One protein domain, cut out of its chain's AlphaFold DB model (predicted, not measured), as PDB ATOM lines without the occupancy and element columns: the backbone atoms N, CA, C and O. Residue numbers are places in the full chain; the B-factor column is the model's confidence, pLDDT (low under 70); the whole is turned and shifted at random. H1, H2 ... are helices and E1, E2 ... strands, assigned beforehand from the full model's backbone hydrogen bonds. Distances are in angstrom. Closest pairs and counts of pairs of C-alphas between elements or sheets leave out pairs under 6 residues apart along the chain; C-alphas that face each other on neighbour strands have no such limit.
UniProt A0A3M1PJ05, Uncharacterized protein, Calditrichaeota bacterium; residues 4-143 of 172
ATOM      1  N   GLU A   4      99.975  98.079 113.084       91.56
ATOM      2  CA  GLU A   4     101.247  98.813 113.066       91.56
ATOM      3  C   GLU A   4     101.080 100.201 113.698       91.56
ATOM      4  O   GLU A   4     101.866 100.597 114.558       91.56
ATOM      5  N   ILE A   5     100.007 100.921 113.347       91.19
ATOM      6  CA  ILE A   5      99.693 102.223 113.958       91.19
ATOM      7  C   ILE A   5      99.382 102.050 115.451       91.19
ATOM      8  O   ILE A   5      99.832 102.851 116.268       91.19
ATOM      9  N   LEU A   6      98.645 101.001 115.836       91.12
ATOM     10  CA  LEU A   6      98.358 100.721 117.248       91.12
ATOM     11  C   LEU A   6      99.626 100.399 118.052       91.12
ATOM     12  O   LEU A   6      99.728 100.825 119.203       91.12
ATOM     13  N   ALA A   7     100.596  99.712 117.444       91.00
ATOM     14  CA  ALA A   7     101.897  99.451 118.048       91.00
ATOM     15  C   ALA A   7     102.691 100.749 118.263       91.00
ATOM     16  O   ALA A   7     103.231 100.949 119.347       91.00
ATOM     17  N   HIS A   8     102.690 101.669 117.290       90.81
ATOM     18  CA  HIS A   8     103.289 103.000 117.460       90.81
ATOM     19  C   HIS A   8     102.614 103.815 118.573       90.81
ATOM     20  O   HIS A   8     103.284 104.518 119.325       90.81
ATOM     21  N   LEU A   9     101.288 103.717 118.703       89.75
ATOM     22  CA  LEU A   9     100.531 104.410 119.750       89.75
ATOM     23  C   LEU A   9     100.706 103.797 121.153       89.75
ATOM     24  O   LEU A   9     100.264 104.421 122.123       89.75
ATOM     25  N   ASP A  10     101.295 102.600 121.243       88.81
ATOM     26  CA  ASP A  10     101.570 101.834 122.467       88.81
ATOM     27  C   ASP A  10     100.386 101.809 123.450       88.81
ATOM     28  O   ASP A  10     100.464 102.189 124.619       88.81
ATOM     29  N   LYS A  11      99.214 101.414 122.935       84.50
ATOM     30  CA  LYS A  11      97.968 101.335 123.720       84.50
ATOM     31  C   LYS A  11      97.704  99.957 124.322       84.50
ATOM     32  O   LYS A  11      96.641  99.757 124.910       84.50
ATOM     33  N   GLY A  12      98.627  99.012 124.147       90.56
ATOM     34  CA  GLY A  12      98.535  97.659 124.702       90.56
ATOM     35  C   GLY A  12      97.383  96.808 124.156       90.56
ATOM     36  O   GLY A  12      96.961  95.878 124.836       90.56
ATOM     37  N   HIS A  13      96.850  97.129 122.972       92.94
ATOM     38  CA  HIS A  13      95.787  96.360 122.323       92.94
ATOM     39  C   HIS A  13      95.953  96.328 120.800       92.94
ATOM     40  O   HIS A  13      96.570  97.212 120.206       92.94
ATOM     41  N   THR A  14      95.364  95.307 120.187       93.38
ATOM     42  CA  THR A  14      95.293  95.081 118.740       93.38
ATOM     43  C   THR A  14      93.897  95.387 118.201       93.38
ATOM     44  O   THR A  14      92.929  95.545 118.953       93.38
ATOM     45  N   ALA A  15      93.748  95.406 116.880       90.44
ATOM     46  CA  ALA A  15      92.453  95.502 116.228       90.44
ATOM     47  C   ALA A  15      91.521  94.339 116.620       90.44
ATOM     48  O   ALA A  15      90.318  94.551 116.780       90.44
ATOM     49  N   ALA A  16      92.068  93.135 116.827       92.31
ATOM     50  CA  ALA A  16      91.303  91.966 117.259       92.31
ATOM     51  C   ALA A  16      90.727  92.139 118.673       92.31
ATOM     52  O   ALA A  16      89.581  91.754 118.924       92.31
ATOM     53  N   ASP A  17      91.470  92.778 119.578       94.19
ATOM     54  CA  ASP A  17      90.997  93.065 120.936       94.19
ATOM     55  C   ASP A  17      89.792  94.014 120.927       94.19
ATOM     56  O   ASP A  17      88.855  93.840 121.710       94.19
ATOM     57  N   VAL A  18      89.751  94.968 119.989       92.69
ATOM     58  CA  VAL A  18      88.586  95.852 119.816       92.69
ATOM     59  C   VAL A  18      87.349  95.054 119.398       92.69
ATOM     60  O   VAL A  18      86.256  95.307 119.903       92.69
ATOM     61  N   GLU A  19      87.488  94.050 118.530       92.81
ATOM     62  CA  GLU A  19      86.364  93.181 118.151       92.81
ATOM     63  C   GLU A  19      85.864  92.331 119.325       92.81
ATOM     64  O   GLU A  19      84.658  92.123 119.486       92.81
ATOM     65  N   VAL A  20      86.782  91.862 120.176       95.44
ATOM     66  CA  VAL A  20      86.433  91.178 121.428       95.44
ATOM     67  C   VAL A  20      85.657  92.119 122.349       95.44
ATOM     68  O   VAL A  20      84.598  91.728 122.844       95.44
ATOM     69  N   ALA A  21      86.132  93.353 122.536       95.00
ATOM     70  CA  ALA A  21      85.466  94.356 123.359       95.00
ATOM     71  C   ALA A  21      84.053  94.658 122.840       95.00
ATOM     72  O   ALA A  21      83.094  94.557 123.601       95.00
ATOM     73  N   LEU A  22      83.909  94.918 121.535       93.94
ATOM     74  CA  LEU A  22      82.617  95.165 120.885       93.94
ATOM     75  C   LEU A  22      81.629  94.015 121.090       93.94
ATOM     76  O   LEU A  22      80.450  94.244 121.363       93.94
ATOM     77  N   ARG A  23      82.094  92.767 120.970       94.62
ATOM     78  CA  ARG A  23      81.253  91.592 121.210       94.62
ATOM     79  C   ARG A  23      80.793  91.531 122.665       94.62
ATOM     80  O   ARG A  23      79.602  91.370 122.911       94.62
ATOM     81  N   LEU A  24      81.720  91.664 123.615       96.69
ATOM     82  CA  LEU A  24      81.417  91.567 125.044       96.69
ATOM     83  C   LEU A  24      80.454  92.668 125.501       96.69
ATOM     84  O   LEU A  24      79.493  92.375 126.211       96.69
ATOM     85  N   THR A  25      80.660  93.913 125.062       94.62
ATOM     86  CA  THR A  25      79.779  95.029 125.431       94.62
ATOM     87  C   THR A  25      78.384  94.856 124.843       94.62
ATOM     88  O   THR A  25      77.405  95.039 125.562       94.62
ATOM     89  N   ARG A  26      78.265  94.389 123.591       92.25
ATOM     90  CA  ARG A  26      76.963  94.054 122.987       92.25
ATOM     91  C   ARG A  26      76.232  92.964 123.750       92.25
ATOM     92  O   ARG A  26      75.050  93.126 124.036       92.25
ATOM     93  N   THR A  27      76.920  91.879 124.110       94.12
ATOM     94  CA  THR A  27      76.327  90.800 124.917       94.12
ATOM     95  C   THR A  27      75.841  91.310 126.275       94.12
ATOM     96  O   THR A  27      74.822  90.841 126.771       94.12
ATOM     97  N   ALA A  28      76.529  92.295 126.850       94.81
ATOM     98  CA  ALA A  28      76.147  92.926 128.109       94.81
ATOM     99  C   ALA A  28      75.089  94.044 127.967       94.81
ATOM    100  O   ALA A  28      74.704  94.630 128.975       94.81
ATOM    101  N   GLY A  29      74.632  94.377 126.752       90.69
ATOM    102  CA  GLY A  29      73.722  95.506 126.517       90.69
ATOM    103  C   GLY A  29      74.359  96.884 126.755       90.69
ATOM    104  O   GLY A  29      73.647  97.864 126.965       90.69
ATOM    105  N   ILE A  30      75.692  96.967 126.740       89.50
ATOM    106  CA  ILE A  30      76.461  98.200 126.926       89.50
ATOM    107  C   ILE A  30      76.793  98.787 125.552       89.50
ATOM    108  O   ILE A  30      77.452  98.151 124.726       89.50
ATOM    109  N   ALA A  31      76.370 100.029 125.318       85.81
ATOM    110  CA  ALA A  31      76.762 100.774 124.129       85.81
ATOM    111  C   ALA A  31      78.212 101.261 124.272       85.81
ATOM    112  O   ALA A  31      78.513 102.082 125.137       85.81
ATOM    113  N   LEU A  32      79.112 100.751 123.428       88.81
ATOM    114  CA  LEU A  32      80.501 101.202 123.377       88.81
ATOM    115  C   LEU A  32      80.619 102.379 122.403       88.81
ATOM    116  O   LEU A  32      80.167 102.269 121.270       88.81
ATOM    117  N   ARG A  33      81.249 103.480 122.826       88.06
ATOM    118  CA  ARG A  33      81.545 104.648 121.977       88.06
ATOM    119  C   ARG A  33      83.057 104.759 121.767       88.06
ATOM    120  O   ARG A  33      83.735 105.369 122.595       88.06
ATOM    121  N   PRO A  34      83.618 104.120 120.726       89.31
ATOM    122  CA  PRO A  34      85.056 104.156 120.505       89.31
ATOM    123  C   PRO A  34      85.501 105.542 120.024       89.31
ATOM    124  O   PRO A  34      84.805 106.196 119.244       89.31
ATOM    125  N   SER A  35      86.680 105.964 120.473       90.50
ATOM    126  CA  SER A  35      87.389 107.125 119.938       90.50
ATOM    127  C   SER A  35      88.477 106.699 118.962       90.50
ATOM    128  O   SER A  35      89.020 105.595 119.043       90.50
ATOM    129  N   PHE A  36      88.796 107.593 118.031       93.12
ATOM    130  CA  PHE A  36      89.811 107.359 117.011       93.12
ATOM    131  C   PHE A  36      90.719 108.577 116.868       93.12
ATOM    132  O   PHE A  36      90.313 109.709 117.109       93.12
ATOM    133  N   ILE A  37      91.953 108.340 116.423       94.50
ATOM    134  CA  ILE A  37      92.891 109.388 116.005       94.50
ATOM    135  C   ILE A  37      93.323 109.043 114.575       94.50
ATOM    136  O   ILE A  37      94.364 108.416 114.391       94.50
ATOM    137  N   PRO A  38      92.499 109.351 113.554       95.81
ATOM    138  CA  PRO A  38      92.759 108.878 112.198       95.81
ATOM    139  C   PRO A  38      94.006 109.490 111.566       95.81
ATOM    140  O   PRO A  38      94.641 108.829 110.752       95.81
ATOM    141  N   PHE A  39      94.366 110.726 111.922       97.38
ATOM    142  CA  PHE A  39      95.495 111.434 111.317       97.38
ATOM    143  C   PHE A  39      96.706 111.435 112.248       97.38
ATOM    144  O   PHE A  39      96.767 112.183 113.226       97.38
ATOM    145  N   THR A  40      97.681 110.600 111.908       96.50
ATOM    146  CA  THR A  40      98.950 110.408 112.619       96.50
ATOM    147  C   THR A  40     100.118 110.510 111.630       96.50
ATOM    148  O   THR A  40      99.867 110.404 110.431       96.50
ATOM    149  N   PRO A  41     101.380 110.655 112.080       95.69
ATOM    150  CA  PRO A  41     102.553 110.645 111.192       95.69
ATOM    151  C   PRO A  41     102.743 109.360 110.366       95.69
ATOM    152  O   PRO A  41     103.575 109.332 109.463       95.69
ATOM    153  N   TRP A  42     102.002 108.295 110.688       95.50
ATOM    154  CA  TRP A  42     102.087 106.986 110.036       95.50
ATOM    155  C   TRP A  42     100.902 106.691 109.111       95.50
ATOM    156  O   TRP A  42     100.950 105.715 108.367       95.50
ATOM    157  N   THR A  43      99.832 107.488 109.182       95.62
ATOM    158  CA  THR A  43      98.562 107.193 108.513       95.62
ATOM    159  C   THR A  43      98.712 107.223 106.995       95.62
ATOM    160  O   THR A  43      99.067 108.242 106.411       95.62
ATOM    161  N   THR A  44      98.298 106.154 106.325       96.06
ATOM    162  CA  THR A  44      98.097 106.160 104.873       96.06
ATOM    163  C   THR A  44      96.630 106.406 104.505       96.06
ATOM    164  O   THR A  44      95.715 106.253 105.320       96.06
ATOM    165  N   LEU A  45      96.368 106.738 103.235       95.75
ATOM    166  CA  LEU A  45      94.998 106.842 102.717       95.75
ATOM    167  C   LEU A  45      94.232 105.519 102.885       95.75
ATOM    168  O   LEU A  45      93.031 105.518 103.159       95.75
ATOM    169  N   GLU A  46      94.922 104.390 102.727       95.19
ATOM    170  CA  GLU A  46      94.327 103.071 102.907       95.19
ATOM    171  C   GLU A  46      93.945 102.819 104.370       95.19
ATOM    172  O   GLU A  46      92.844 102.337 104.621       95.19
ATOM    173  N   ASP A  47      94.761 103.238 105.342       95.62
ATOM    174  CA  ASP A  47      94.412 103.137 106.768       95.62
ATOM    175  C   ASP A  47      93.141 103.923 107.101       95.62
ATOM    176  O   ASP A  47      92.253 103.425 107.803       95.62
ATOM    177  N   TYR A  48      93.014 105.127 106.534       96.75
ATOM    178  CA  TYR A  48      91.815 105.948 106.685       96.75
ATOM    179  C   TYR A  48      90.578 105.259 106.090       96.75
ATOM    180  O   TYR A  48      89.527 105.185 106.727       96.75
ATOM    181  N   ARG A  49      90.699 104.653 104.904       95.75
ATOM    182  CA  ARG A  49      89.622 103.853 104.288       95.75
ATOM    183  C   ARG A  49      89.288 102.599 105.088       95.75
ATOM    184  O   ARG A  49      88.121 102.215 105.184       95.75
ATOM    185  N   GLN A  50      90.287 101.943 105.668       94.00
ATOM    186  CA  GLN A  50      90.082 100.787 106.534       94.00
ATOM    187  C   GLN A  50      89.363 101.154 107.834       94.00
ATOM    188  O   GLN A  50      88.710 100.287 108.413       94.00
ATOM    189  N   LEU A  51      89.468 102.396 108.317       95.31
ATOM    190  CA  LEU A  51      88.666 102.874 109.444       95.31
ATOM    191  C   LEU A  51      87.174 102.921 109.081       95.31
ATOM    192  O   LEU A  51      86.365 102.359 109.814       95.31
ATOM    193  N   PHE A  52      86.811 103.483 107.922       95.62
ATOM    194  CA  PHE A  52      85.422 103.450 107.437       95.62
ATOM    195  C   PHE A  52      84.913 102.018 107.256       95.62
ATOM    196  O   PHE A  52      83.848 101.673 107.761       95.62
ATOM    197  N   ARG A  53      85.704 101.143 106.618       94.38
ATOM    198  CA  ARG A  53      85.341  99.723 106.471       94.38
ATOM    199  C   ARG A  53      85.176  99.019 107.820       94.38
ATOM    200  O   ARG A  53      84.317  98.152 107.944       94.38
ATOM    201  N   PHE A  54      85.968  99.380 108.830       93.75
ATOM    202  CA  PHE A  54      85.813  98.859 110.188       93.75
ATOM    203  C   PHE A  54      84.493  99.315 110.822       93.75
ATOM    204  O   PHE A  54      83.758  98.481 111.346       93.75
ATOM    205  N   ILE A  55      84.173 100.607 110.737       94.12
ATOM    206  CA  ILE A  55      82.927 101.178 111.271       94.12
ATOM    207  C   ILE A  55      81.706 100.558 110.596       94.12
ATOM    208  O   ILE A  55      80.776 100.162 111.294       94.12
ATOM    209  N   ASP A  56      81.726 100.419 109.269       93.00
ATOM    210  CA  ASP A  56      80.636  99.810 108.504       93.00
ATOM    211  C   ASP A  56      80.452  98.331 108.862       93.00
ATOM    212  O   ASP A  56      79.344  97.904 109.184       93.00
ATOM    213  N   ARG A  57      81.548  97.553 108.861       93.44
ATOM    214  CA  ARG A  57      81.539  96.114 109.183       93.44
ATOM    215  C   ARG A  57      80.980  95.835 110.574       93.44
ATOM    216  O   ARG A  57      80.353  94.800 110.781       93.44
ATOM    217  N   HIS A  58      81.233  96.741 111.513       91.94
ATOM    218  CA  HIS A  58      80.758  96.634 112.886       91.94
ATOM    219  C   HIS A  58      79.539  97.517 113.160       91.94
ATOM    220  O   HIS A  58      79.167  97.641 114.314       91.94
ATOM    221  N   GLU A  59      78.889  98.116 112.164       91.19
ATOM    222  CA  GLU A  59      77.676  98.934 112.343       91.19
ATOM    223  C   GLU A  59      77.806 100.038 113.419       91.19
ATOM    224  O   GLU A  59      76.860 100.344 114.139       91.19
ATOM    225  N   LEU A  60      78.981 100.664 113.537       91.38
ATOM    226  CA  LEU A  60      79.289 101.628 114.609       91.38
ATOM    227  C   LEU A  60      78.872 103.072 114.292       91.38
ATOM    228  O   LEU A  60      79.228 103.992 115.023       91.38
ATOM    229  N   HIS A  61      78.137 103.298 113.207       86.50
ATOM    230  CA  HIS A  61      77.794 104.636 112.713       86.50
ATOM    231  C   HIS A  61      77.019 105.493 113.730       86.50
ATOM    232  O   HIS A  61      77.237 106.697 113.785       86.50
ATOM    233  N   ASP A  62      76.180 104.879 114.570       85.06
ATOM    234  CA  ASP A  62      75.444 105.576 115.641       85.06
ATOM    235  C   ASP A  62      76.240 105.691 116.956       85.06
ATOM    236  O   ASP A  62      75.793 106.311 117.924       85.06
ATOM    237  N   GLN A  63      77.410 105.055 117.023       89.19
ATOM    238  CA  GLN A  63      78.283 105.015 118.202       89.19
ATOM    239  C   GLN A  63      79.517 105.909 118.044       89.19
ATOM    240  O   GLN A  63      80.129 106.292 119.043       89.19
ATOM    241  N   VAL A  64      79.864 106.264 116.805       90.94
ATOM    242  CA  VAL A  64      81.038 107.064 116.453       90.94
ATOM    243  C   VAL A  64      80.588 108.443 116.002       90.94
ATOM    244  O   VAL A  64      79.991 108.600 114.941       90.94
ATOM    245  N   ALA A  65      80.913 109.462 116.795       91.19
ATOM    246  CA  ALA A  65      80.652 110.836 116.394       91.19
ATOM    247  C   ALA A  65      81.528 111.215 115.180       91.19
ATOM    248  O   ALA A  65      82.725 110.911 115.189       91.19
ATOM    249  N   PRO A  66      81.001 111.927 114.163       93.81
ATOM    250  CA  PRO A  66      81.759 112.281 112.958       93.81
ATOM    251  C   PRO A  66      83.071 113.028 113.227       93.81
ATOM    252  O   PRO A  66      84.033 112.860 112.480       93.81
ATOM    253  N   ILE A  67      83.148 113.799 114.319       93.69
ATOM    254  CA  ILE A  67      84.380 114.478 114.747       93.69
ATOM    255  C   ILE A  67      85.541 113.507 114.988       93.69
ATOM    256  O   ILE A  67      86.679 113.838 114.670       93.69
ATOM    257  N   GLN A  68      85.272 112.279 115.451       95.00
ATOM    258  CA  GLN A  68      86.291 111.241 115.669       95.00
ATOM    259  C   GLN A  68      87.002 110.847 114.365       95.00
ATOM    260  O   GLN A  68      88.128 110.361 114.394       95.00
ATOM    261  N   LEU A  69      86.378 111.091 113.207       96.50
ATOM    262  CA  LEU A  69      86.934 110.795 111.884       96.50
ATOM    263  C   LEU A  69      87.814 111.917 111.328       96.50
ATOM    264  O   LEU A  69      88.360 111.780 110.230       96.50
ATOM    265  N   THR A  70      87.961 113.014 112.070       96.75
ATOM    266  CA  THR A  70      88.797 114.161 111.702       96.75
ATOM    267  C   THR A  70      89.829 114.500 112.773       96.75
ATOM    268  O   THR A  70      90.481 115.532 112.671       96.75
ATOM    269  N   ILE A  71      89.995 113.676 113.814       96.25
ATOM    270  CA  ILE A  71      90.975 113.948 114.874       96.25
ATOM    271  C   ILE A  71      92.398 113.751 114.342       96.25
ATOM    272  O   ILE A  71      92.735 112.735 113.730       96.25
ATOM    273  N   ARG A  72      93.253 114.733 114.621       96.06
ATOM    274  CA  ARG A  72      94.686 114.681 114.346       96.06
ATOM    275  C   ARG A  72      95.465 114.550 115.645       96.06
ATOM    276  O   ARG A  72      95.119 115.181 116.640       96.06
ATOM    277  N   LEU A  73      96.509 113.723 115.625       96.38
ATOM    278  CA  LEU A  73      97.378 113.495 116.772       96.38
ATOM    279  C   LEU A  73      97.998 114.814 117.246       96.38
ATOM    280  O   LEU A  73      98.638 115.522 116.467       96.38
ATOM    281  N   LEU A  74      97.837 115.118 118.530       95.62
ATOM    282  CA  LEU A  74      98.504 116.238 119.188       95.62
ATOM    283  C   LEU A  74      99.753 115.727 119.908       95.62
ATOM    284  O   LEU A  74      99.717 114.675 120.550       95.62
ATOM    285  N   LEU A  75     100.851 116.477 119.814       96.56
ATOM    286  CA  LEU A  75     102.140 116.115 120.401       96.56
ATOM    287  C   LEU A  75     102.544 117.146 121.463       96.56
ATOM    288  O   LEU A  75     103.246 118.103 121.146       96.56
ATOM    289  N   PRO A  76     102.097 117.004 122.722       96.25
ATOM    290  CA  PRO A  76     102.539 117.881 123.801       96.25
ATOM    291  C   PRO A  76     103.971 117.550 124.260       96.25
ATOM    292  O   PRO A  76     104.439 116.417 124.075       96.25
ATOM    293  N   PRO A  77     104.664 118.495 124.923       95.50
ATOM    294  CA  PRO A  77     105.904 118.221 125.639       95.50
ATOM    295  C   PRO A  77     105.770 117.025 126.584       95.50
ATOM    296  O   PRO A  77     104.785 116.896 127.309       95.50
ATOM    297  N   GLY A  78     106.771 116.143 126.575       93.62
ATOM    298  CA  GLY A  78     106.785 114.935 127.405       93.62
ATOM    299  C   GLY A  78     105.957 113.762 126.868       93.62
ATOM    300  O   GLY A  78     105.907 112.724 127.524       93.62
ATOM    301  N   SER A  79     105.338 113.883 125.688       94.06
ATOM    302  CA  SER A  79     104.708 112.740 125.018       94.06
ATOM    303  C   SER A  79     105.726 111.620 124.768       94.06
ATOM    304  O   SER A  79     106.819 111.871 124.255       94.06
ATOM    305  N   SER A  80     105.360 110.373 125.087       92.19
ATOM    306  CA  SER A  80     106.197 109.193 124.816       92.19
ATOM    307  C   SER A  80     106.464 109.003 123.322       92.19
ATOM    308  O   SER A  80     107.529 108.521 122.943       92.19
ATOM    309  N   LEU A  81     105.540 109.464 122.471       94.75
ATOM    310  CA  LEU A  81     105.649 109.381 121.015       94.75
ATOM    311  C   LEU A  81     106.796 110.232 120.456       94.75
ATOM    312  O   LEU A  81     107.238 109.988 119.342       94.75
ATOM    313  N   LEU A  82     107.328 111.192 121.222       94.56
ATOM    314  CA  LEU A  82     108.493 111.985 120.812       94.56
ATOM    315  C   LEU A  82     109.787 111.159 120.733       94.56
ATOM    316  O   LEU A  82     110.790 111.670 120.240       94.56
ATOM    317  N   GLN A  83     109.788 109.915 121.225       92.69
ATOM    318  CA  GLN A  83     110.907 108.979 121.076       92.69
ATOM    319  C   GLN A  83     110.847 108.177 119.767       92.69
ATOM    320  O   GLN A  83     111.822 107.514 119.419       92.69
ATOM    321  N   ASP A  84     109.724 108.219 119.044       93.31
ATOM    322  CA  ASP A  84     109.579 107.536 117.761       93.31
ATOM    323  C   ASP A  84     110.310 108.322 116.652       93.31
ATOM    324  O   ASP A  84     110.011 109.505 116.446       93.31
ATOM    325  N   PRO A  85     111.243 107.698 115.904       91.81
ATOM    326  CA  PRO A  85     111.990 108.381 114.849       91.81
ATOM    327  C   PRO A  85     111.110 109.018 113.768       91.81
ATOM    328  O   PRO A  85     111.384 110.139 113.350       91.81
ATOM    329  N   ARG A  86     110.013 108.366 113.350       88.81
ATOM    330  CA  ARG A  86     109.109 108.934 112.333       88.81
ATOM    331  C   ARG A  86     108.360 110.150 112.862       88.81
ATOM    332  O   ARG A  86     108.106 111.089 112.111       88.81
ATOM    333  N   VAL A  87     108.024 110.157 114.153       94.31
ATOM    334  CA  VAL A  87     107.451 111.346 114.796       94.31
ATOM    335  C   VAL A  87     108.481 112.467 114.792       94.31
ATOM    336  O   VAL A  87     108.156 113.564 114.351       94.31
ATOM    337  N   GLN A  88     109.723 112.198 115.200       94.38
ATOM    338  CA  GLN A  88     110.787 113.206 115.209       94.38
ATOM    339  C   GLN A  88     111.047 113.806 113.823       94.38
ATOM    340  O   GLN A  88     111.146 115.026 113.703       94.38
ATOM    341  N   GLU A  89     111.085 112.979 112.778       94.56
ATOM    342  CA  GLU A  89     111.255 113.415 111.385       94.56
ATOM    343  C   GLU A  89     110.100 114.300 110.886       94.56
ATOM    344  O   GLU A  89     110.296 115.133 110.002       94.56
ATOM    345  N   SER A  90     108.902 114.144 111.457       95.56
ATOM    346  CA  SER A  90     107.709 114.911 111.083       95.56
ATOM    347  C   SER A  90     107.577 116.267 111.793       95.56
ATOM    348  O   SER A  90     106.803 117.117 111.342       95.56
ATOM    349  N   ILE A  91     108.300 116.485 112.901       96.88
ATOM    350  CA  ILE A  91     108.197 117.708 113.711       96.88
ATOM    351  C   ILE A  91     108.770 118.901 112.943       96.88
ATOM    352  O   ILE A  91     109.879 118.865 112.416       96.88
ATOM    353  N   VAL A  92     108.013 119.997 112.927       96.31
ATOM    354  CA  VAL A  92     108.393 121.260 112.281       96.31
ATOM    355  C   VAL A  92     108.887 122.272 113.307       96.31
ATOM    356  O   VAL A  92     109.962 122.845 113.147       96.31
ATOM    357  N   ALA A  93     108.096 122.516 114.351       96.38
ATOM    358  CA  ALA A  93     108.378 123.526 115.363       96.38
ATOM    359  C   ALA A  93     107.603 123.239 116.651       96.38
ATOM    360  O   ALA A  93     106.652 122.461 116.658       96.38
ATOM    361  N   PHE A  94     107.997 123.889 117.742       97.12
ATOM    362  CA  PHE A  94     107.193 123.945 118.957       97.12
ATOM    363  C   PHE A  94     106.381 125.246 118.974       97.12
ATOM    364  O   PHE A  94     106.962 126.329 118.898       97.12
ATOM    365  N   ASP A  95     105.056 125.142 119.078       96.38
ATOM    366  CA  ASP A  95     104.168 126.279 119.318       96.38
ATOM    367  C   ASP A  95     104.013 126.479 120.832       96.38
ATOM    368  O   ASP A  95     103.298 125.741 121.514       96.38
ATOM    369  N   GLU A  96     104.675 127.509 121.360       94.81
ATOM    370  CA  GLU A  96     104.632 127.863 122.781       94.81
ATOM    371  C   GLU A  96     103.237 128.275 123.270       94.81
ATOM    372  O   GLU A  96     102.925 128.100 124.446       94.81
ATOM    373  N   LYS A  97     102.381 128.827 122.399       95.25
ATOM    374  CA  LYS A  97     101.029 129.254 122.790       95.25
ATOM    375  C   LYS A  97     100.087 128.068 122.878       95.25
ATOM    376  O   LYS A  97      99.284 128.001 123.805       95.25
ATOM    377  N   ALA A  98     100.178 127.158 121.912       93.00
ATOM    378  CA  ALA A  98      99.397 125.927 121.919       93.00
ATOM    379  C   ALA A  98      99.965 124.882 122.891       93.00
ATOM    380  O   ALA A  98      99.241 123.968 123.279       93.00
ATOM    381  N   LEU A  99     101.234 125.025 123.294       95.75
ATOM    382  CA  LEU A  99     102.002 124.040 124.059       95.75
ATOM    383  C   LEU A  99     102.062 122.683 123.340       95.75
ATOM    384  O   LEU A  99     101.934 121.626 123.960       95.75
ATOM    385  N   LEU A 100     102.254 122.719 122.021       96.75
ATOM    386  CA  LEU A 100     102.260 121.546 121.147       96.75
ATOM    387  C   LEU A 100     103.411 121.612 120.144       96.75
ATOM    388  O   LEU A 100     103.760 122.679 119.645       96.75
ATOM    389  N   TYR A 101     103.968 120.453 119.803       97.38
ATOM    390  CA  TYR A 101     104.803 120.307 118.619       97.38
ATOM    391  C   TYR A 101     103.920 120.267 117.371       97.38
ATOM    392  O   TYR A 101     103.055 119.400 117.221       97.38
ATOM    393  N   GLU A 102     104.167 121.203 116.462       96.31
ATOM    394  CA  GLU A 102     103.646 121.160 115.106       96.31
ATOM    395  C   GLU A 102     104.361 120.064 114.321       96.31
ATOM    396  O   GLU A 102     105.588 119.943 114.371       96.31
ATOM    397  N   TRP A 103     103.600 119.292 113.551       97.25
ATOM    398  CA  TRP A 103     104.141 118.248 112.691       97.25
ATOM    399  C   TRP A 103     103.416 118.210 111.346       97.25
ATOM    400  O   TRP A 103     102.210 118.474 111.251       97.25
ATOM    401  N   ARG A 104     104.163 117.870 110.295       97.38
ATOM    402  CA  ARG A 104     103.651 117.686 108.932       97.38
ATOM    403  C   ARG A 104     103.734 116.229 108.544       97.38
ATOM    404  O   ARG A 104     104.693 115.547 108.893       97.38
ATOM    405  N   HIS A 105     102.723 115.757 107.831       97.44
ATOM    406  CA  HIS A 105     102.746 114.388 107.362       97.44
ATOM    407  C   HIS A 105     103.837 114.233 106.282       97.44
ATOM    408  O   HIS A 105     103.981 115.128 105.445       97.44
ATOM    409  N   PRO A 106     104.612 113.130 106.269       94.56
ATOM    410  CA  PRO A 106     105.636 112.904 105.244       94.56
ATOM    411  C   PRO A 106     105.051 112.822 103.825       94.56
ATOM    412  O   PRO A 106     105.703 113.207 102.858       94.56
ATOM    413  N   ASP A 107     103.808 112.350 103.708       96.50
ATOM    414  CA  ASP A 107     103.007 112.423 102.484       96.50
ATOM    415  C   ASP A 107     102.060 113.645 102.527       96.50
ATOM    416  O   ASP A 107     101.127 113.645 103.343       96.50
ATOM    417  N   PRO A 108     102.252 114.667 101.668       96.75
ATOM    418  CA  PRO A 108     101.421 115.871 101.648       96.75
ATOM    419  C   PRO A 108      99.965 115.610 101.235       96.75
ATOM    420  O   PRO A 108      99.090 116.405 101.584       96.75
ATOM    421  N   GLU A 109      99.671 114.506 100.542       97.00
ATOM    422  CA  GLU A 109      98.299 114.145 100.167       97.00
ATOM    423  C   GLU A 109      97.455 113.792 101.400       97.00
ATOM    424  O   GLU A 109      96.254 114.061 101.437       97.00
ATOM    425  N   ILE A 110      98.078 113.267 102.460       97.81
ATOM    426  CA  ILE A 110      97.397 112.981 103.731       97.81
ATOM    427  C   ILE A 110      97.076 114.272 104.491       97.81
ATOM    428  O   ILE A 110      95.995 114.396 105.070       97.81
ATOM    429  N   ASP A 111      97.962 115.269 104.447       97.94
ATOM    430  CA  ASP A 111      97.672 116.597 105.001       97.94
ATOM    431  C   ASP A 111      96.574 117.315 104.197       97.94
ATOM    432  O   ASP A 111      95.682 117.945 104.780       97.94
ATOM    433  N   ALA A 112      96.573 117.171 102.867       97.88
ATOM    434  CA  ALA A 112      95.504 117.677 102.009       97.88
ATOM    435  C   ALA A 112      94.157 116.998 102.315       97.88
ATOM    436  O   ALA A 112      93.137 117.689 102.448       97.88
ATOM    437  N   LEU A 113      94.159 115.674 102.506       98.06
ATOM    438  CA  LEU A 113      93.001 114.890 102.928       98.06
ATOM    439  C   LEU A 113      92.470 115.370 104.280       98.06
ATOM    440  O   LEU A 113      91.281 115.673 104.382       98.06
ATOM    441  N   TYR A 114      93.337 115.502 105.291       98.25
ATOM    442  CA  TYR A 114      92.980 116.027 106.613       98.25
ATOM    443  C   TYR A 114      92.287 117.389 106.505       98.25
ATOM    444  O   TYR A 114      91.211 117.608 107.072       98.25
ATOM    445  N   ALA A 115      92.871 118.301 105.726       98.19
ATOM    446  CA  ALA A 115      92.314 119.628 105.520       98.19
ATOM    447  C   ALA A 115      90.948 119.570 104.814       98.19
ATOM    448  O   ALA A 115      90.045 120.339 105.149       98.19
ATOM    449  N   GLN A 116      90.770 118.663 103.849       98.19
ATOM    450  CA  GLN A 116      89.499 118.472 103.154       98.19
ATOM    451  C   GLN A 116      88.415 117.913 104.080       98.19
ATOM    452  O   GLN A 116      87.343 118.512 104.148       98.19
ATOM    453  N   VAL A 117      88.680 116.833 104.821       98.00
ATOM    454  CA  VAL A 117      87.684 116.232 105.729       98.00
ATOM    455  C   VAL A 117      87.301 117.188 106.857       98.00
ATOM    456  O   VAL A 117      86.121 117.317 107.172       98.00
ATOM    457  N   SER A 118      88.268 117.941 107.390       98.00
ATOM    458  CA  SER A 118      88.027 118.945 108.431       98.00
ATOM    459  C   SER A 118      87.118 120.067 107.928       98.00
ATOM    460  O   SER A 118      86.161 120.449 108.604       98.00
ATOM    461  N   ARG A 119      87.360 120.568 106.705       98.31
ATOM    462  CA  ARG A 119      86.482 121.564 106.067       98.31
ATOM    463  C   ARG A 119      85.086 121.008 105.804       98.31
ATOM    464  O   ARG A 119      84.112 121.699 106.090       98.31
ATOM    465  N   THR A 120      84.984 119.788 105.276       98.06
ATOM    466  CA  THR A 120      83.700 119.125 105.009       98.06
ATOM    467  C   THR A 120      82.879 118.990 106.287       98.06
ATOM    468  O   THR A 120      81.715 119.389 106.301       98.06
ATOM    469  N   LEU A 121      83.493 118.511 107.376       97.25
ATOM    470  CA  LEU A 121      82.821 118.376 108.664       97.25
ATOM    471  C   LEU A 121      82.346 119.734 109.192       97.25
ATOM    472  O   LEU A 121      81.169 119.889 109.504       97.25
ATOM    473  N   ALA A 122      83.231 120.735 109.236       97.12
ATOM    474  CA  ALA A 122      82.894 122.069 109.732       97.12
ATOM    475  C   ALA A 122      81.735 122.709 108.946       97.12
ATOM    476  O   ALA A 122      80.822 123.288 109.535       97.12
ATOM    477  N   GLN A 123      81.731 122.569 107.617       97.75
ATOM    478  CA  GLN A 123      80.641 123.059 106.770       97.75
ATOM    479  C   GLN A 123      79.329 122.309 107.011       97.75
ATOM    480  O   GLN A 123      78.268 122.928 106.987       97.75
ATOM    481  N   GLY A 124      79.385 120.994 107.220       96.31
ATOM    482  CA  GLY A 124      78.205 120.191 107.522       96.31
ATOM    483  C   GLY A 124      77.598 120.540 108.884       96.31
ATOM    484  O   GLY A 124      76.386 120.738 108.975       96.31
ATOM    485  N   ILE A 125      78.438 120.718 109.909       94.75
ATOM    486  CA  ILE A 125      78.022 121.179 111.244       94.75
ATOM    487  C   ILE A 125      77.370 122.561 111.149       94.75
ATOM    488  O   ILE A 125      76.268 122.755 111.656       94.75
ATOM    489  N   ALA A 126      77.989 123.509 110.435       95.44
ATOM    490  CA  ALA A 126      77.432 124.852 110.249       95.44
ATOM    491  C   ALA A 126      76.065 124.853 109.535       95.44
ATOM    492  O   ALA A 126      75.270 125.771 109.723       95.44
ATOM    493  N   LYS A 127      75.779 123.826 108.724       96.06
ATOM    494  CA  LYS A 127      74.486 123.621 108.051       96.06
ATOM    495  C   LYS A 127      73.481 122.815 108.881       96.06
ATOM    496  O   LYS A 127      72.358 122.624 108.421       96.06
ATOM    497  N   GLY A 128      73.863 122.339 110.067       93.38
ATOM    498  CA  GLY A 128      73.011 121.530 110.935       93.38
ATOM    499  C   GLY A 128      72.731 120.128 110.391       93.38
ATOM    500  O   GLY A 128      71.646 119.595 110.615       93.38
ATOM    501  N   TYR A 129      73.662 119.541 109.633       92.56
ATOM    502  CA  TYR A 129      73.486 118.174 109.142       92.56
ATOM    503  C   TYR A 129      73.541 117.153 110.286       92.56
ATOM    504  O   TYR A 129      74.381 117.283 111.174       92.56
ATOM    505  N   PRO A 130      72.674 116.123 110.261       91.06
ATOM    506  CA  PRO A 130      72.721 115.045 111.241       91.06
ATOM    507  C   PRO A 130      73.987 114.196 111.069       91.06
ATOM    508  O   PRO A 130      74.518 114.079 109.961       91.06
ATOM    509  N   ASP A 131      74.411 113.521 112.139       90.25
ATOM    510  CA  ASP A 131      75.649 112.725 112.179       90.25
ATOM    511  C   ASP A 131      75.755 111.711 111.041       90.25
ATOM    512  O   ASP A 131      76.805 111.588 110.412       90.25
ATOM    513  N   ARG A 132      74.646 111.040 110.703       89.62
ATOM    514  CA  ARG A 132      74.615 110.091 109.586       89.62
ATOM    515  C   ARG A 132      74.991 110.753 108.264       89.62
ATOM    516  O   ARG A 132      75.746 110.185 107.484       89.62
ATOM    517  N   GLN A 133      74.480 111.953 108.005       93.38
ATOM    518  CA  GLN A 133      74.800 112.684 106.785       93.38
ATOM    519  C   GLN A 133      76.255 113.169 106.797       93.38
ATOM    520  O   GLN A 133      76.921 113.091 105.767       93.38
ATOM    521  N   LEU A 134      76.761 113.623 107.948       95.12
ATOM    522  CA  LEU A 134      78.169 113.995 108.109       95.12
ATOM    523  C   LEU A 134      79.092 112.800 107.842       95.12
ATOM    524  O   LEU A 134      80.039 112.929 107.071       95.12
ATOM    525  N   TYR A 135      78.784 111.625 108.400       95.25
ATOM    526  CA  TYR A 135      79.529 110.387 108.165       95.25
ATOM    527  C   TYR A 135      79.641 110.060 106.671       95.25
ATOM    528  O   TYR A 135      80.744 109.850 106.167       95.25
ATOM    529  N   GLU A 136      78.521 110.086 105.940       94.31
ATOM    530  CA  GLU A 136      78.521 109.806 104.500       94.31
ATOM    531  C   GLU A 136      79.326 110.844 103.703       94.31
ATOM    532  O   GLU A 136      80.031 110.489 102.757       94.31
ATOM    533  N   GLN A 137      79.288 112.123 104.089       95.50
ATOM    534  CA  GLN A 137      80.107 113.154 103.446       95.50
ATOM    535  C   GLN A 137      81.605 112.921 103.657       95.50
ATOM    536  O   GLN A 137      82.386 113.062 102.717       95.50
ATOM    537  N   LEU A 138      82.017 112.535 104.866       96.50
ATOM    538  CA  LEU A 138      83.415 112.198 105.144       96.50
ATOM    539  C   LEU A 138      83.846 110.938 104.387       96.50
ATOM    540  O   LEU A 138      84.931 110.907 103.805       96.50
ATOM    541  N   ARG A 139      82.965 109.937 104.302       95.31
ATOM    542  CA  ARG A 139      83.193 108.731 103.502       95.31
ATOM    543  C   ARG A 139      83.399 109.069 102.024       95.31
ATOM    544  O   ARG A 139      84.334 108.564 101.414       95.31
ATOM    545  N   GLN A 140      82.591 109.953 101.442       94.81
ATOM    546  CA  GLN A 140      82.757 110.376 100.044       94.81
ATOM    547  C   GLN A 140      84.110 111.048  99.781       94.81
ATOM    548  O   GLN A 140      84.681 110.871  98.706       94.81
ATOM    549  N   VAL A 141      84.649 111.783 100.760       95.62
ATOM    550  CA  VAL A 141      86.004 112.347 100.665       95.62
ATOM    551  C   VAL A 141      87.065 111.241 100.678       95.62
ATOM    552  O   VAL A 141      88.015 111.304  99.902       95.62
ATOM    553  N   ALA A 142      86.901 110.209 101.511       93.44
ATOM    554  CA  ALA A 142      87.832 109.079 101.577       93.44
ATOM    555  C   ALA A 142      87.798 108.189 100.313       93.44
ATOM    556  O   ALA A 142      88.823 107.628  99.911       93.44
ATOM    557  N   PHE A 143      86.635 108.070  99.665       91.31
ATOM    558  CA  PHE A 143      86.398 107.227  98.489       91.31
ATOM    559  C   PHE A 143      85.876 108.054  97.295       91.31
ATOM    560  O   PHE A 143      84.701 107.937  96.936       91.31
TER     561      PHE A 143
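What this domain is: This is residues 4 to 143 of the 172 residues of an uncharacterized protein of Calditrichaeota bacterium (UniProt A0A3M1PJ05). A helical hairpin, H7 and H8, forms one side of the model, with the short H4 packed on both of its helices and H3 packed on the last part of H8. A small two-stranded hairpin, E1 and E2, makes one end together with H6, which runs straight into E1, and H5 sits next to H6, away from the strands; H1 and H2 lie on the side away from H7 and H8, and residues 28 to 44 wind back through the middle to H3. The printed part has 140 residues, with eight named helices and two named strands in the order H1 H2 H3 H4 H5 H6 E1 E2 H7 H8, the two strands antiparallel, and its class is mostly helix. It is compact, with a radius of gyration of the C-alphas of 16.1 A and spans of 44 by 38 by 28 A.

How they stand to each other: H1, residues 4 to 9, is close to but not clearly touching H2, residues 15 to 27; their closest C-alphas, of Leu 6 and Ala 15, are 7.9 A apart, and their lines are about perpendicular at 77 degrees. H2 touches no helix and is apart from H3, residues 45 to 57. H4, residues 66 to 70, is apart from H3, but only just, at 8.5 A. H5, residues 80 to 83, is close to but not clearly touching H1, with the C-alphas of Leu 9 and Leu 81 closest at 7.2 A. H6, residues 85 to 90, is close to but not clearly touching H5, with the C-alphas of Leu 82 and Gln 88 closest at 6.2 A. E1, residues 91 to 95, and E2, residues 100 to 103, form an antiparallel hairpin at 151 degrees, with N 92 and O 102 at 2.8 A and N 102 and O 93 at 2.8 A, within hydrogen-bond range. H7, residues 108 to 126, touches H4 with residues 114 to 121 alone, and the closest C-alphas, of Thr 70 and Ser 118, are 5.8 A apart. H8, residues 131 to 142, forms a helical hairpin with H7, at a shallow tilt of 23 degrees, opposite ways; the closest C-alphas, of Val 117 and Leu 138, are 5.9 A apart. H8 also touches H4, with the C-alphas of Pro 66 and Tyr 135 closest at 5.6 A. With residues 139 to 142 alone it touches H3, where the C-alphas of Arg 49 and Ala 142 are closest at 6.2 A, opposite ways at a steep tilt of 35.5 degrees, only just past shallow. Every O i to N i+4 pair is within hydrogen-bond range in H1, H2, H3, H6, H7 and H8; H4 has 0 of 1, with 2 of 2 O i to N i+3 pairs within range, and H5 is too short for an O i to N i+4 pair.

Where its parts are: H1 begins at C-alpha 4, (101.247, 98.813, 113.066), and is 8.7 A long from first to last C-alpha. H2 measures 18.9 A, H3 18.4 A, H4 7.4 A, H5 6.0 A and H6 8.7 A. E1 is 11.0 A long and E2 9.3 A. H7, the longest helix, measures 27.0 A from C-alpha 108 at (101.421, 115.871, 101.648), and H8, 16.6 A, ends at C-alpha 142, (87.832, 109.079, 101.577).

The domain as a whole: The two C-alphas farthest apart, of Thr 27 and Ala 93, are 46.8 A from each other. The printed part has no cut; the link from H2 to H3, 17 residues, is long. The mean pLDDT of the printed part is 94.2, and no printed residue is under 70.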